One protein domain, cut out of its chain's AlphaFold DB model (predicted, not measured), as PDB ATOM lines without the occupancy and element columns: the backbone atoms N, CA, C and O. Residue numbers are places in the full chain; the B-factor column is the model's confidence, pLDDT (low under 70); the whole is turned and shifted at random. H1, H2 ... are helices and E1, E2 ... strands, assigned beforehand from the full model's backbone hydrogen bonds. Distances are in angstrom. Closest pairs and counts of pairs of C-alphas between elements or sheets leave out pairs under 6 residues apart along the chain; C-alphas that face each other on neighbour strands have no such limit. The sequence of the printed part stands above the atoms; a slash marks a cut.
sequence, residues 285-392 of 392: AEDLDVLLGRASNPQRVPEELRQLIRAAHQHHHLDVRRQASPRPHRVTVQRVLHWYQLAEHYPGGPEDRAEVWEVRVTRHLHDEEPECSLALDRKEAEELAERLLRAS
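AT A GLANCE: This is residues 285 to 392 of the 392 residues of an uncharacterized protein of Streptomyces caatingaensis (UniProt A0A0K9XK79). Picture a long, twisted sheet of four strands, E1 to E4, with H3 running along one face and the shorter helices H1 and H2 on the other: three layers, with helices on both faces of a sheet. The strands E1, E2 and E3 run along the longest axis, and the links E1 to E2 and E2 to E3 lie at its two ends. The printed part has 108 residues, with three named helices and four named strands in the order H1 H2 E1 E2 E3 E4 H3, and its class is mixed, helices and strands. The sheet's order is E1 - E2 - E3 - E4, all antiparallel, a meander, each strand the antiparallel neighbour of the one before. The whole is compact, with a radius of gyration of the C-alphas of 14.6 A, yet elongated in outline, spanning 48 by 25 by 21 A.

HOW THE PARTS SIT: Start at H1, residues 285 to 294, which touches H2, residues 303 to 310, at a steep tilt of 54 degrees; their closest C-alphas are those of Ala 285 and Arg 310, 4.4 A apart. Next look at E1, residues 314 to 324, and E2, residues 332 to 341, a hairpin, where N 316 and O 339 are 2.9 A apart. E3, residues 353 to 362, forms a hairpin with E2, with N 336 and O 358 at 2.8 A. E4, residues 371 to 375, forms a hairpin with E3, with N 359 and O 373 at 2.8 A. H1 is on the sheet at a height of 8.6 A; its closest C-alpha to E4 is Arg 294, 6.3 A from that of Cys 372. H2 runs across the strands, at 80 degrees to E3 on the local plane. H3, residues 378 to 391, lies over E2 and E3 at a height of 8.0 A, along the strands; the closest C-alphas of E3 and H3 are those of Trp 357 and Ala 381, 6.2 A apart. H1 and H3 lie on opposite faces and are apart. In H1, H2 and H3 every O i to N i+4 pair is within hydrogen-bond range.

IN THESE COORDINATES: Find C-alpha 285 at (193.954, 214.064, 148.246), where H1 begins. From C-alpha 314 at (200.880, 214.833, 140.887), E1 runs 31.1 A; E2 is 29.0 A long and E3 28.4 A. H3 runs 19.9 A to C-alpha 391 at (196.736, 182.169, 153.717).

THE WHOLE: Look for the two C-alphas farthest apart at Pro 328 and His 345, 48.8 A. The printed part has no cut, and the link from E2 to E3 is long. Mean pLDDT of the printed part is 88.7; residues 328 to 329 and residue 366 are under 70.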
ATOM      1  N   ALA A 285     194.816 214.240 147.084       94.44
ATOM      2  CA  ALA A 285     193.954 214.064 148.246       94.44
ATOM      3  C   ALA A 285     192.777 213.114 147.972       94.44
ATOM      4  O   ALA A 285     192.555 212.202 148.761       94.44
ATOM      5  N   GLU A 286     192.060 213.294 146.860       94.69
ATOM      6  CA  GLU A 286     190.948 212.416 146.469       94.69
ATOM      7  C   GLU A 286     191.423 210.990 146.176       94.69
ATOM      8  O   GLU A 286     190.799 210.034 146.631       94.69
ATOM      9  N   ASP A 287     192.545 210.838 145.469       94.50
ATOM     10  CA  ASP A 287     193.162 209.532 145.207       94.50
ATOM     11  C   ASP A 287     193.545 208.820 146.517       94.50
ATOM     12  O   ASP A 287     193.178 207.661 146.726       94.50
ATOM     13  N   LEU A 288     194.194 209.533 147.447       96.12
ATOM     14  CA  LEU A 288     194.524 208.997 148.767       96.12
ATOM     15  C   LEU A 288     193.273 208.620 149.568       96.12
ATOM     16  O   LEU A 288     193.260 207.570 150.208       96.12
ATOM     17  N   ASP A 289     192.231 209.450 149.563       96.62
ATOM     18  CA  ASP A 289     190.999 209.169 150.302       96.62
ATOM     19  C   ASP A 289     190.286 207.924 149.736       96.62
ATOM     20  O   ASP A 289     189.800 207.099 150.512       96.62
ATOM     21  N   VAL A 290     190.306 207.715 148.411       94.44
ATOM     22  CA  VAL A 290     189.839 206.467 147.774       94.44
ATOM     23  C   VAL A 290     190.690 205.274 148.211       94.44
ATOM     24  O   VAL A 290     190.143 204.239 148.599       94.44
ATOM     25  N   LEU A 291     192.019 205.412 148.182       95.31
ATOM     26  CA  LEU A 291     192.956 204.353 148.561       95.31
ATOM     27  C   LEU A 291     192.770 203.927 150.026       95.31
ATOM     28  O   LEU A 291     192.679 202.736 150.323       95.31
ATOM     29  N   LEU A 292     192.668 204.895 150.938       97.06
ATOM     30  CA  LEU A 292     192.413 204.653 152.358       97.06
ATOM     31  C   LEU A 292     191.006 204.095 152.595       97.06
ATOM     32  O   LEU A 292     190.839 203.235 153.455       97.06
ATOM     33  N   GLY A 293     190.005 204.562 151.847       96.56
ATOM     34  CA  GLY A 293     188.615 204.129 151.995       96.56
ATOM     35  C   GLY A 293     188.398 202.650 151.679       96.56
ATOM     36  O   GLY A 293     187.592 202.006 152.347       96.56
ATOM     37  N   ARG A 294     189.133 202.101 150.702       95.50
ATOM     38  CA  ARG A 294     189.029 200.681 150.317       95.50
ATOM     39  C   ARG A 294     190.025 199.755 151.015       95.50
ATOM     40  O   ARG A 294     189.880 198.539 150.943       95.50
ATOM     41  N   ALA A 295     191.061 200.300 151.646       96.25
ATOM     42  CA  ALA A 295     192.056 199.489 152.330       96.25
ATOM     43  C   ALA A 295     191.474 198.833 153.592       96.25
ATOM     44  O   ALA A 295     190.771 199.471 154.371       96.25
ATOM     45  N   SER A 296     191.848 197.583 153.864       96.06
ATOM     46  CA  SER A 296     191.532 196.884 155.116       96.06
ATOM     47  C   SER A 296     192.404 197.351 156.291       96.06
ATOM     48  O   SER A 296     192.115 197.068 157.456       96.06
ATOM     49  N   ASN A 297     193.480 198.091 156.009       97.06
ATOM     50  CA  ASN A 297     194.462 198.561 156.985       97.06
ATOM     51  C   ASN A 297     194.890 200.037 156.778       97.06
ATOM     52  O   ASN A 297     196.089 200.335 156.827       97.06
ATOM     53  N   PRO A 298     193.958 200.997 156.606       97.38
ATOM     54  CA  PRO A 298     194.279 202.382 156.242       97.38
ATOM     55  C   PRO A 298     195.196 203.083 157.249       97.38
ATOM     56  O   PRO A 298     195.985 203.957 156.890       97.38
ATOM     57  N   GLN A 299     195.138 202.685 158.521       97.19
ATOM     58  CA  GLN A 299     196.008 203.159 159.598       97.19
ATOM     59  C   GLN A 299     197.502 202.892 159.361       97.19
ATOM     60  O   GLN A 299     198.328 203.445 160.081       97.19
ATOM     61  N   ARG A 300     197.863 202.045 158.386       96.00
ATOM     62  CA  ARG A 300     199.261 201.807 158.011       96.00
ATOM     63  C   ARG A 300     199.934 203.026 157.409       96.00
ATOM     64  O   ARG A 300     201.133 203.158 157.603       96.00
ATOM     65  N   VAL A 301     199.192 203.899 156.731       96.88
ATOM     66  CA  VAL A 301     199.719 205.161 156.196       96.88
ATOM     67  C   VAL A 301     199.749 206.189 157.333       96.88
ATOM     68  O   VAL A 301     198.665 206.611 157.754       96.88
ATOM     69  N   PRO A 302     200.929 206.590 157.853       97.44
ATOM     70  CA  PRO A 302     201.025 207.542 158.960       97.44
ATOM     71  C   PRO A 302     200.461 208.909 158.573       97.44
ATOM     72  O   PRO A 302     200.494 209.286 157.400       97.44
ATOM     73  N   GLU A 303     199.959 209.673 159.544       97.62
ATOM     74  CA  GLU A 303     199.328 210.969 159.267       97.62
ATOM     75  C   GLU A 303     200.307 211.960 158.621       97.62
ATOM     76  O   GLU A 303     199.913 212.714 157.734       97.62
ATOM     77  N   GLU A 304     201.594 211.898 158.969       97.12
ATOM     78  CA  GLU A 304     202.639 212.708 158.340       97.12
ATOM     79  C   GLU A 304     202.742 212.421 156.834       97.12
ATOM     80  O   GLU A 304     202.798 213.342 156.021       97.12
ATOM     81  N   LEU A 305     202.695 211.142 156.446       96.25
ATOM     82  CA  LEU A 305     202.728 210.730 155.043       96.25
ATOM     83  C   LEU A 305     201.439 211.126 154.312       96.25
ATOM     84  O   LEU A 305     201.496 211.592 153.177       96.25
ATOM     85  N   ARG A 306     200.280 211.014 154.968       97.75
ATOM     86  CA  ARG A 306     198.997 211.462 154.400       97.75
ATOM     87  C   ARG A 306     199.003 212.958 154.108       97.75
ATOM     88  O   ARG A 306     198.518 213.378 153.063       97.75
ATOM     89  N   GLN A 307     199.554 213.761 155.016       96.81
ATOM     90  CA  GLN A 307     199.683 215.206 154.823       96.81
ATOM     91  C   GLN A 307     200.619 215.539 153.659       96.81
ATOM     92  O   GLN A 307     200.268 216.388 152.839       96.81
ATOM     93  N   LEU A 308     201.753 214.839 153.539       95.25
ATOM     94  CA  LEU A 308     202.663 214.983 152.398       95.25
ATOM     95  C   LEU A 308     201.971 214.649 151.070       95.25
ATOM     96  O   LEU A 308     202.061 215.427 150.126       95.25
ATOM     97  N   ILE A 309     201.236 213.536 151.010       95.69
ATOM     98  CA  ILE A 309     200.516 213.105 149.804       95.69
ATOM     99  C   ILE A 309     199.412 214.097 149.424       95.69
ATOM    100  O   ILE A 309     199.304 214.476 148.261       95.69
ATOM    101  N   ARG A 310     198.618 214.582 150.386       95.88
ATOM    102  CA  ARG A 310     197.577 215.594 150.121       95.88
ATOM    103  C   ARG A 310     198.147 216.901 149.569       95.88
ATOM    104  O   ARG A 310     197.447 217.600 148.844       95.88
ATOM    105  N   ALA A 311     199.391 217.225 149.917       93.50
ATOM    106  CA  ALA A 311     200.111 218.392 149.419       93.50
ATOM    107  C   ALA A 311     200.894 218.132 148.115       93.50
ATOM    108  O   ALA A 311     201.483 219.065 147.574       93.50
ATOM    109  N   ALA A 312     200.927 216.891 147.616       93.19
ATOM    110  CA  ALA A 312     201.675 216.524 146.421       93.19
ATOM    111  C   ALA A 312     201.078 217.147 145.149       93.19
ATOM    112  O   ALA A 312     199.870 217.363 145.037       93.19
ATOM    113  N   HIS A 313     201.934 217.384 144.156       86.31
ATOM    114  CA  HIS A 313     201.567 218.031 142.898       86.31
ATOM    115  C   HIS A 313     200.875 217.086 141.915       86.31
ATOM    116  O   HIS A 313     199.948 217.493 141.217       86.31
ATOM    117  N   GLN A 314     201.362 215.849 141.822       87.19
ATOM    118  CA  GLN A 314     200.880 214.833 140.887       87.19
ATOM    119  C   GLN A 314     200.945 213.457 141.540       87.19
ATOM    120  O   GLN A 314     201.759 213.226 142.437       87.19
ATOM    121  N   HIS A 315     200.102 212.543 141.073       88.19
ATOM    122  CA  HIS A 315     200.108 211.149 141.488       88.19
ATOM    123  C   HIS A 315     200.233 210.245 140.262       88.19
ATOM    124  O   HIS A 315     199.821 210.595 139.154       88.19
ATOM    125  N   HIS A 316     200.801 209.067 140.472       85.38
ATOM    126  CA  HIS A 316     201.060 208.100 139.423       85.38
ATOM    127  C   HIS A 316     200.832 206.685 139.943       85.38
ATOM    128  O   HIS A 316     201.178 206.357 141.077       85.38
ATOM    129  N   HIS A 317     200.322 205.836 139.055       84.12
ATOM    130  CA  HIS A 317     200.021 204.437 139.327       84.12
ATOM    131  C   HIS A 317     200.919 203.552 138.473       84.12
ATOM    132  O   HIS A 317     200.962 203.706 137.250       84.12
ATOM    133  N   LEU A 318     201.625 202.615 139.097       81.00
ATOM    134  CA  LEU A 318     202.426 201.617 138.398       81.00
ATOM    135  C   LEU A 318     202.009 200.216 138.847       81.00
ATOM    136  O   LEU A 318     202.203 199.850 140.003       81.00
ATOM    137  N   ASP A 319     201.465 199.418 137.927       76.06
ATOM    138  CA  ASP A 319     201.264 197.985 138.156       76.06
ATOM    139  C   ASP A 319     202.631 197.295 138.134       76.06
ATOM    140  O   ASP A 319     203.311 197.263 137.104       76.06
ATOM    141  N   VAL A 320     203.078 196.822 139.297       78.44
ATOM    142  CA  VAL A 320     204.444 196.320 139.470       78.44
ATOM    143  C   VAL A 320     204.509 194.824 139.224       78.44
ATOM    144  O   VAL A 320     205.475 194.346 138.628       78.44
ATOM    145  N   ARG A 321     203.535 194.060 139.728       78.81
ATOM    146  CA  ARG A 321     203.526 192.598 139.578       78.81
ATOM    147  C   ARG A 321     202.167 192.011 139.913       78.81
ATOM    148  O   ARG A 321     201.525 192.446 140.865       78.81
ATOM    149  N   ARG A 322     201.823 190.932 139.219       81.75
ATOM    150  CA  ARG A 322     200.699 190.052 139.534       81.75
ATOM    151  C   ARG A 322     201.226 188.652 139.809       81.75
ATOM    152  O   ARG A 322     202.149 188.222 139.129       81.75
ATOM    153  N   GLN A 323     200.674 187.964 140.793       81.69
ATOM    154  CA  GLN A 323     200.966 186.570 141.131       81.69
ATOM    155  C   GLN A 323     199.635 185.854 141.331       81.69
ATOM    156  O   GLN A 323     198.719 186.467 141.857       81.69
ATOM    157  N   ALA A 324     199.525 184.587 140.942       80.25
ATOM    158  CA  ALA A 324     198.307 183.807 141.146       80.25
ATOM    159  C   ALA A 324     198.637 182.446 141.771       80.25
ATOM    160  O   ALA A 324     199.605 181.796 141.358       80.25
ATOM    161  N   SER A 325     197.845 182.014 142.753       79.44
ATOM    162  CA  SER A 325     197.860 180.641 143.264       79.44
ATOM    163  C   SER A 325     196.944 179.745 142.419       79.44
ATOM    164  O   SER A 325     195.917 180.206 141.914       79.44
ATOM    165  N   PRO A 326     197.302 178.465 142.217       73.62
ATOM    166  CA  PRO A 326     196.426 177.520 141.537       73.62
ATOM    167  C   PRO A 326     195.200 177.177 142.400       73.62
ATOM    168  O   PRO A 326     195.172 177.403 143.611       73.62
ATOM    169  N   ARG A 327     194.190 176.575 141.768       72.75
ATOM    170  CA  ARG A 327     193.027 175.988 142.451       72.75
ATOM    171  C   ARG A 327     193.429 174.873 143.440       72.75
ATOM    172  O   ARG A 327     194.498 174.280 143.282       72.75
ATOM    173  N   PRO A 328     192.576 174.538 144.436       66.62
ATOM    174  CA  PRO A 328     191.244 175.105 144.721       66.62
ATOM    175  C   PRO A 328     191.277 176.409 145.538       66.62
ATOM    176  O   PRO A 328     190.270 177.095 145.643       66.62
ATOM    177  N   HIS A 329     192.438 176.771 146.078       69.25
ATOM    178  CA  HIS A 329     192.671 177.931 146.942       69.25
ATOM    179  C   HIS A 329     193.125 179.156 146.134       69.25
ATOM    180  O   HIS A 329     194.160 179.776 146.402       69.25
ATOM    181  N   ARG A 330     192.390 179.434 145.053       74.81
ATOM    182  CA  ARG A 330     192.806 180.396 144.037       74.81
ATOM    183  C   ARG A 330     192.715 181.822 144.561       74.81
ATOM    184  O   ARG A 330     191.681 182.245 145.068       74.81
ATOM    185  N   VAL A 331     193.815 182.544 144.397       85.31
ATOM    186  CA  VAL A 331     193.947 183.959 144.698       85.31
ATOM    187  C   VAL A 331     194.954 184.586 143.743       85.31
ATOM    188  O   VAL A 331     196.072 184.093 143.584       85.31
ATOM    189  N   THR A 332     194.577 185.718 143.164       86.75
ATOM    190  CA  THR A 332     195.462 186.606 142.424       86.75
ATOM    191  C   THR A 332     195.830 187.791 143.301       86.75
ATOM    192  O   THR A 332     194.985 188.535 143.795       86.75
ATOM    193  N   VAL A 333     197.131 187.965 143.506       88.81
ATOM    194  CA  VAL A 333     197.713 189.090 144.220       88.81
ATOM    195  C   VAL A 333     198.349 190.047 143.227       88.81
ATOM    196  O   VAL A 333     199.313 189.710 142.536       88.81
ATOM    197  N   GLN A 334     197.835 191.269 143.184       90.50
ATOM    198  CA  GLN A 334     198.372 192.369 142.399       90.50
ATOM    199  C   GLN A 334     199.050 193.379 143.322       90.50
ATOM    200  O   GLN A 334     198.486 193.802 144.326       90.50
ATOM    201  N   ARG A 335     200.257 193.807 142.958       92.25
ATOM    202  CA  ARG A 335     200.991 194.868 143.649       92.25
ATOM    203  C   ARG A 335     201.019 196.114 142.778       92.25
ATOM    204  O   ARG A 335     201.599 196.094 141.691       92.25
ATOM    205  N   VAL A 336     200.431 197.189 143.282       91.69
ATOM    206  CA  VAL A 336     200.367 198.499 142.636       91.69
ATOM    207  C   VAL A 336     201.185 199.486 143.462       91.69
ATOM    208  O   VAL A 336     200.977 199.621 144.665       91.69
ATOM    209  N   LEU A 337     202.131 200.166 142.823       93.62
ATOM    210  CA  LEU A 337     202.851 201.284 143.420       93.62
ATOM    211  C   LEU A 337     202.106 202.580 143.096       93.62
ATOM    212  O   LEU A 337     201.993 202.958 141.929       93.62
ATOM    213  N   HIS A 338     201.665 203.263 144.145       93.06
ATOM    214  CA  HIS A 338     201.172 204.632 144.112       93.06
ATOM    215  C   HIS A 338     202.333 205.543 144.489       93.06
ATOM    216  O   HIS A 338     202.869 205.426 145.593       93.06
ATOM    217  N   TRP A 339     202.764 206.421 143.587       93.06
ATOM    218  CA  TRP A 339     203.794 207.404 143.922       93.06
ATOM    219  C   TRP A 339     203.329 208.826 143.640       93.06
ATOM    220  O   TRP A 339     202.678 209.107 142.634       93.06
ATOM    221  N   TYR A 340     203.666 209.719 144.564       92.44
ATOM    222  CA  TYR A 340     203.171 211.084 144.636       92.44
ATOM    223  C   TYR A 340     204.346 212.047 144.563       92.44
ATOM    224  O   TYR A 340     205.255 211.996 145.390       92.44
ATOM    225  N   GLN A 341     204.336 212.919 143.564       91.69
ATOM    226  CA  GLN A 341     205.391 213.889 143.311       91.69
ATOM    227  C   GLN A 341     205.268 215.073 144.282       91.69
ATOM    228  O   GLN A 341     204.297 215.830 144.227       91.69
ATOM    229  N   LEU A 342     206.262 215.257 145.156       90.00
ATOM    230  CA  LEU A 342     206.213 216.250 146.240       90.00
ATOM    231  C   LEU A 342     206.636 217.662 145.814       90.00
ATOM    232  O   LEU A 342     206.318 218.627 146.503       90.00
ATOM    233  N   ALA A 343     207.333 217.798 144.687       86.62
ATOM    234  CA  ALA A 343     207.792 219.078 144.152       86.62
ATOM    235  C   ALA A 343     207.271 219.303 142.732       86.62
ATOM    236  O   ALA A 343     207.150 218.359 141.963       86.62
ATOM    237  N   GLU A 344     207.024 220.552 142.340       81.44
ATOM    238  CA  GLU A 344     206.509 220.896 141.003       81.44
ATOM    239  C   GLU A 344     207.400 220.376 139.858       81.44
ATOM    240  O   GLU A 344     206.908 219.932 138.825       81.44
ATOM    241  N   HIS A 345     208.718 220.374 140.068       80.38
ATOM    242  CA  HIS A 345     209.704 219.889 139.105       80.38
ATOM    243  C   HIS A 345     210.338 218.610 139.639       80.38
ATOM    244  O   HIS A 345     210.889 218.637 140.733       80.38
ATOM    245  N   TYR A 346     210.280 217.518 138.870       70.81
ATOM    246  CA  TYR A 346     210.797 216.209 139.275       70.81
ATOM    247  C   TYR A 346     212.325 216.132 139.089       70.81
ATOM    248  O   TYR A 346     212.786 216.008 137.951       70.81
ATOM    249  N   PRO A 347     213.139 216.171 140.162       70.94
ATOM    250  CA  PRO A 347     214.595 216.058 140.059       70.94
ATOM    251  C   PRO A 347     215.052 214.602 139.857       70.94
ATOM    252  O   PRO A 347     216.225 214.359 139.584       70.94
ATOM    253  N   GLY A 348     214.134 213.630 139.974       71.81
ATOM    254  CA  GLY A 348     214.409 212.200 139.820       71.81
ATOM    255  C   GLY A 348     214.836 211.481 141.101       71.81
ATOM    256  O   GLY A 348     215.091 210.277 141.048       71.81
ATOM    257  N   GLY A 349     214.932 212.183 142.234       79.62
ATOM    258  CA  GLY A 349     215.351 211.606 143.506       79.62
ATOM    259  C   GLY A 349     214.224 210.847 144.223       79.62
ATOM    260  O   GLY A 349     213.052 211.201 144.089       79.62
ATOM    261  N   PRO A 350     214.548 209.812 145.022       77.00
ATOM    262  CA  PRO A 350     213.569 209.143 145.882       77.00
ATOM    263  C   PRO A 350     213.037 210.059 146.997       77.00
ATOM    264  O   PRO A 350     211.937 209.834 147.478       77.00
ATOM    265  N   GLU A 351     213.784 211.099 147.385       83.69
ATOM    266  CA  GLU A 351     213.347 212.087 148.387       83.69
ATOM    267  C   GLU A 351     212.258 213.036 147.856       83.69
ATOM    268  O   GLU A 351     211.541 213.657 148.635       83.69
ATOM    269  N   ASP A 352     212.087 213.104 146.532       86.75
ATOM    270  CA  ASP A 352     211.130 213.997 145.867       86.75
ATOM    271  C   ASP A 352     209.758 213.341 145.643       86.75
ATOM    272  O   ASP A 352     208.886 213.907 144.969       86.75
ATOM    273  N   ARG A 353     209.559 212.131 146.180       90.69
ATOM    274  CA  ARG A 353     208.301 211.395 146.073       90.69
ATOM    275  C   ARG A 353     207.897 210.726 147.378       90.69
ATOM    276  O   ARG A 353     208.728 210.211 148.117       90.69
ATOM    277  N   ALA A 354     206.594 210.682 147.617       92.19
ATOM    278  CA  ALA A 354     205.993 209.778 148.586       92.19
ATOM    279  C   ALA A 354     205.535 208.507 147.863       92.19
ATOM    280  O   ALA A 354     205.017 208.583 146.751       92.19
ATOM    281  N   GLU A 355     205.715 207.347 148.485       94.50
ATOM    282  CA  GLU A 355     205.283 206.058 147.943       94.50
ATOM    283  C   GLU A 355     204.290 205.398 148.897       94.50
ATOM    284  O   GLU A 355     204.465 205.424 150.116       94.50
ATOM    285  N   VAL A 356     203.259 204.783 148.329       95.06
ATOM    286  CA  VAL A 356     202.370 203.853 149.018       95.06
ATOM    287  C   VAL A 356     202.208 202.640 148.120       95.06
ATOM    288  O   VAL A 356     201.913 202.748 146.931       95.06
ATOM    289  N   TRP A 357     202.413 201.463 148.686       97.00
ATOM    290  CA  TRP A 357     202.193 200.211 147.988       97.00
ATOM    291  C   TRP A 357     200.814 199.682 148.332       97.00
ATOM    292  O   TRP A 357     200.430 199.618 149.497       97.00
ATOM    293  N   GLU A 358     200.081 199.270 147.313       96.25
ATOM    294  CA  GLU A 358     198.804 198.599 147.446       96.25
ATOM    295  C   GLU A 358     198.953 197.150 146.993       96.25
ATOM    296  O   GLU A 358     199.415 196.865 145.887       96.25
ATOM    297  N   VAL A 359     198.549 196.229 147.856       95.50
ATOM    298  CA  VAL A 359     198.443 194.804 147.575       95.50
ATOM    299  C   VAL A 359     196.961 194.482 147.473       95.50
ATOM    300  O   VAL A 359     196.246 194.526 148.474       95.50
ATOM    301  N   ARG A 360     196.501 194.209 146.255       93.62
ATOM    302  CA  ARG A 360     195.127 193.802 145.960       93.62
ATOM    303  C   ARG A 360     195.066 192.291 145.869       93.62
ATOM    304  O   ARG A 360     195.914 191.687 145.215       93.62
ATOM    305  N   VAL A 361     194.067 191.710 146.503       91.44
ATOM    306  CA  VAL A 361     193.808 190.278 146.508       91.44
ATOM    307  C   VAL A 361     192.431 190.049 145.918       91.44
ATOM    308  O   VAL A 361     191.436 190.542 146.444       91.44
ATOM    309  N   THR A 362     192.383 189.296 144.832       89.31
ATOM    310  CA  THR A 362     191.145 188.796 144.239       89.31
ATOM    311  C   THR A 362     191.139 187.280 144.356       89.31
ATOM    312  O   THR A 362     192.144 186.640 144.061       89.31
ATOM    313  N   ARG A 363     190.040 186.683 144.805       83.69
ATOM    314  CA  ARG A 363     189.847 185.222 144.784       83.69
ATOM    315  C   ARG A 363     189.518 184.748 143.377       83.69
ATOM    316  O   ARG A 363     189.977 183.690 142.959       83.69
ATOM    317  N   HIS A 364     188.802 185.588 142.644       76.81
ATOM    318  CA  HIS A 364     188.451 185.391 141.252       76.81
ATOM    319  C   HIS A 364     188.852 186.611 140.424       76.81
ATOM    320  O   HIS A 364     188.720 187.740 140.898       76.81
ATOM    321  N   LEU A 365     189.306 186.437 139.177       72.88
ATOM    322  CA  LEU A 365     189.679 187.567 138.306       72.88
ATOM    323  C   LEU A 365     188.551 188.609 138.153       72.88
ATOM    324  O   LEU A 365     188.821 189.780 137.881       72.88
ATOM    325  N   HIS A 366     187.303 188.177 138.338       69.25
ATOM    326  CA  HIS A 366     186.098 188.996 138.207       69.25
ATOM    327  C   HIS A 366     185.483 189.455 139.537       69.25
ATOM    328  O   HIS A 366     184.368 189.969 139.524       69.25
ATOM    329  N   ASP A 367     186.181 189.308 140.667       78.38
ATOM    330  CA  ASP A 367     185.696 189.846 141.942       78.38
ATOM    331  C   ASP A 367     185.494 191.368 141.843       78.38
ATOM    332  O   ASP A 367     186.434 192.119 141.569       78.38
ATOM    333  N   GLU A 368     184.264 191.826 142.093       77.50
ATOM    334  CA  GLU A 368     183.904 193.251 142.022       77.50
ATOM    335  C   GLU A 368     184.652 194.091 143.072       77.50
ATOM    336  O   GLU A 368     184.962 195.262 142.840       77.50
ATOM    337  N   GLU A 369     184.980 193.483 144.216       84.81
ATOM    338  CA  GLU A 369     185.591 194.145 145.368       84.81
ATOM    339  C   GLU A 369     186.858 193.396 145.828       84.81
ATOM    340  O   GLU A 369     186.785 192.527 146.700       84.81
ATOM    341  N   PRO A 370     188.044 193.709 145.267       89.44
ATOM    342  CA  PRO A 370     189.297 193.133 145.740       89.44
ATOM    343  C   PRO A 370     189.581 193.538 147.189       89.44
ATOM    344  O   PRO A 370     189.463 194.713 147.555       89.44
ATOM    345  N   GLU A 371     190.083 192.604 147.998       92.88
ATOM    346  CA  GLU A 371     190.628 192.960 149.305       92.88
ATOM    347  C   GLU A 371     191.919 193.761 149.094       92.88
ATOM    348  O   GLU A 371     192.888 193.279 148.507       92.88
ATOM    349  N   CYS A 372     191.935 195.007 149.561       95.19
ATOM    350  CA  CYS A 372     193.069 195.906 149.393       95.19
ATOM    351  C   CYS A 372     193.805 196.076 150.721       95.19
ATOM    352  O   CYS A 372     193.202 196.392 151.741       95.19
ATOM    353  N   SER A 373     195.122 195.913 150.718       96.81
ATOM    354  CA  SER A 373     195.984 196.182 151.871       96.81
ATOM    355  C   SER A 373     197.129 197.107 151.472       96.81
ATOM    356  O   SER A 373     197.698 196.972 150.394       96.81
ATOM    357  N   LEU A 374     197.495 198.035 152.350       97.50
ATOM    358  CA  LEU A 374     198.560 199.009 152.129       97.50
ATOM    359  C   LEU A 374     199.861 198.596 152.823       97.50
ATOM    360  O   LEU A 374     199.839 198.030 153.923       97.50
ATOM    361  N   ALA A 375     200.976 198.926 152.180       97.12
ATOM    362  CA  ALA A 375     202.348 198.771 152.648       97.12
ATOM    363  C   ALA A 375     203.143 200.057 152.355       97.12
ATOM    364  O   ALA A 375     202.823 200.796 151.421       97.12
ATOM    365  N   LEU A 376     204.160 200.350 153.163       96.19
ATOM    366  CA  LEU A 376     204.923 201.604 153.051       96.19
ATOM    367  C   LEU A 376     206.174 201.481 152.188       96.19
ATOM    368  O   LEU A 376     206.725 202.486 151.749       96.19
ATOM    369  N   ASP A 377     206.616 200.257 151.925       94.38
ATOM    370  CA  ASP A 377     207.745 199.996 151.054       94.38
ATOM    371  C   ASP A 377     207.558 198.702 150.257       94.38
ATOM    372  O   ASP A 377     206.664 197.884 150.504       94.38
ATOM    373  N   ARG A 378     208.435 198.524 149.265       93.19
ATOM    374  CA  ARG A 378     208.412 197.369 148.369       93.19
ATOM    375  C   ARG A 378     208.548 196.043 149.116       93.19
ATOM    376  O   ARG A 378     207.912 195.069 148.721       93.19
ATOM    377  N   LYS A 379     209.403 195.981 150.139       95.19
ATOM    378  CA  LYS A 379     209.695 194.744 150.865       95.19
ATOM    379  C   LYS A 379     208.486 194.328 151.698       95.19
ATOM    380  O   LYS A 379     208.097 193.166 151.660       95.19
ATOM    381  N   GLU A 380     207.850 195.270 152.386       95.31
ATOM    382  CA  GLU A 380     206.604 195.024 153.111       95.31
ATOM    383  C   GLU A 380     205.492 194.570 152.152       95.31
ATOM    384  O   GLU A 380     204.766 193.628 152.463       95.31
ATOM    385  N   ALA A 381     205.390 195.172 150.962       93.00
ATOM    386  CA  ALA A 381     204.437 194.739 149.941       93.00
ATOM    387  C   ALA A 381     204.715 193.310 149.430       93.00
ATOM    388  O   ALA A 381     203.776 192.566 149.150       93.00
ATOM    389  N   GLU A 382     205.988 192.911 149.313       92.00
ATOM    390  CA  GLU A 382     206.413 191.538 148.982       92.00
ATOM    391  C   GLU A 382     206.004 190.546 150.070       92.00
ATOM    392  O   GLU A 382     205.324 189.562 149.782       92.00
ATOM    393  N   GLU A 383     206.341 190.838 151.323       93.75
ATOM    394  CA  GLU A 383     206.000 189.989 152.469       93.75
ATOM    395  C   GLU A 383     204.480 189.859 152.659       93.75
ATOM    396  O   GLU A 383     203.969 188.779 152.969       93.75
ATOM    397  N   LEU A 384     203.740 190.952 152.451       92.69
ATOM    398  CA  LEU A 384     202.282 190.980 152.506       92.69
ATOM    399  C   LEU A 384     201.666 190.117 151.401       92.69
ATOM    400  O   LEU A 384     200.801 189.295 151.700       92.69
ATOM    401  N   ALA A 385     202.137 190.263 150.160       90.94
ATOM    402  CA  ALA A 385     201.680 189.462 149.030       90.94
ATOM    403  C   ALA A 385     201.932 187.964 149.252       90.94
ATOM    404  O   ALA A 385     201.014 187.157 149.106       90.94
ATOM    405  N   GLU A 386     203.138 187.587 149.684       90.69
ATOM    406  CA  GLU A 386     203.465 186.193 149.994       90.69
ATOM    407  C   GLU A 386     202.599 185.625 151.117       90.69
ATOM    408  O   GLU A 386     202.165 184.475 151.051       90.69
ATOM    409  N   ARG A 387     202.344 186.411 152.167       92.25
ATOM    410  CA  ARG A 387     201.492 185.976 153.275       92.25
ATOM    411  C   ARG A 387     200.058 185.737 152.814       92.25
ATOM    412  O   ARG A 387     199.474 184.741 153.225       92.25
ATOM    413  N   LEU A 388     199.510 186.627 151.990       88.56
ATOM    414  CA  LEU A 388     198.145 186.515 151.469       88.56
ATOM    415  C   LEU A 388     198.014 185.310 150.527       88.56
ATOM    416  O   LEU A 388     197.082 184.526 150.682       88.56
ATOM    417  N   LEU A 389     199.011 185.072 149.667       85.44
ATOM    418  CA  LEU A 389     199.083 183.866 148.832       85.44
ATOM    419  C   LEU A 389     199.130 182.566 149.650       85.44
ATOM    420  O   LEU A 389     198.571 181.568 149.221       85.44
ATOM    421  N   ARG A 390     199.801 182.552 150.811       86.25
ATOM    422  CA  ARG A 390     199.890 181.358 151.681       86.25
ATOM    423  C   ARG A 390     198.674 181.149 152.584       86.25
ATOM    424  O   ARG A 390     198.516 180.059 153.124       86.25
ATOM    425  N   ALA A 391     197.914 182.209 152.851       85.12
ATOM    426  CA  ALA A 391     196.736 182.169 153.717       85.12
ATOM    427  C   ALA A 391     195.460 181.755 152.972       85.12
ATOM    428  O   ALA A 391     194.469 181.421 153.622       85.12
ATOM    429  N   SER A 392     195.505 181.826 151.644       75.44
ATOM    430  CA  SER A 392     194.445 181.404 150.730       75.44
ATOM    431  C   SER A 392     194.476 179.895 150.581       75.44
ATOM    432  O   SER A 392     193.380 179.291 150.669       75.44
TER     433      SER A 392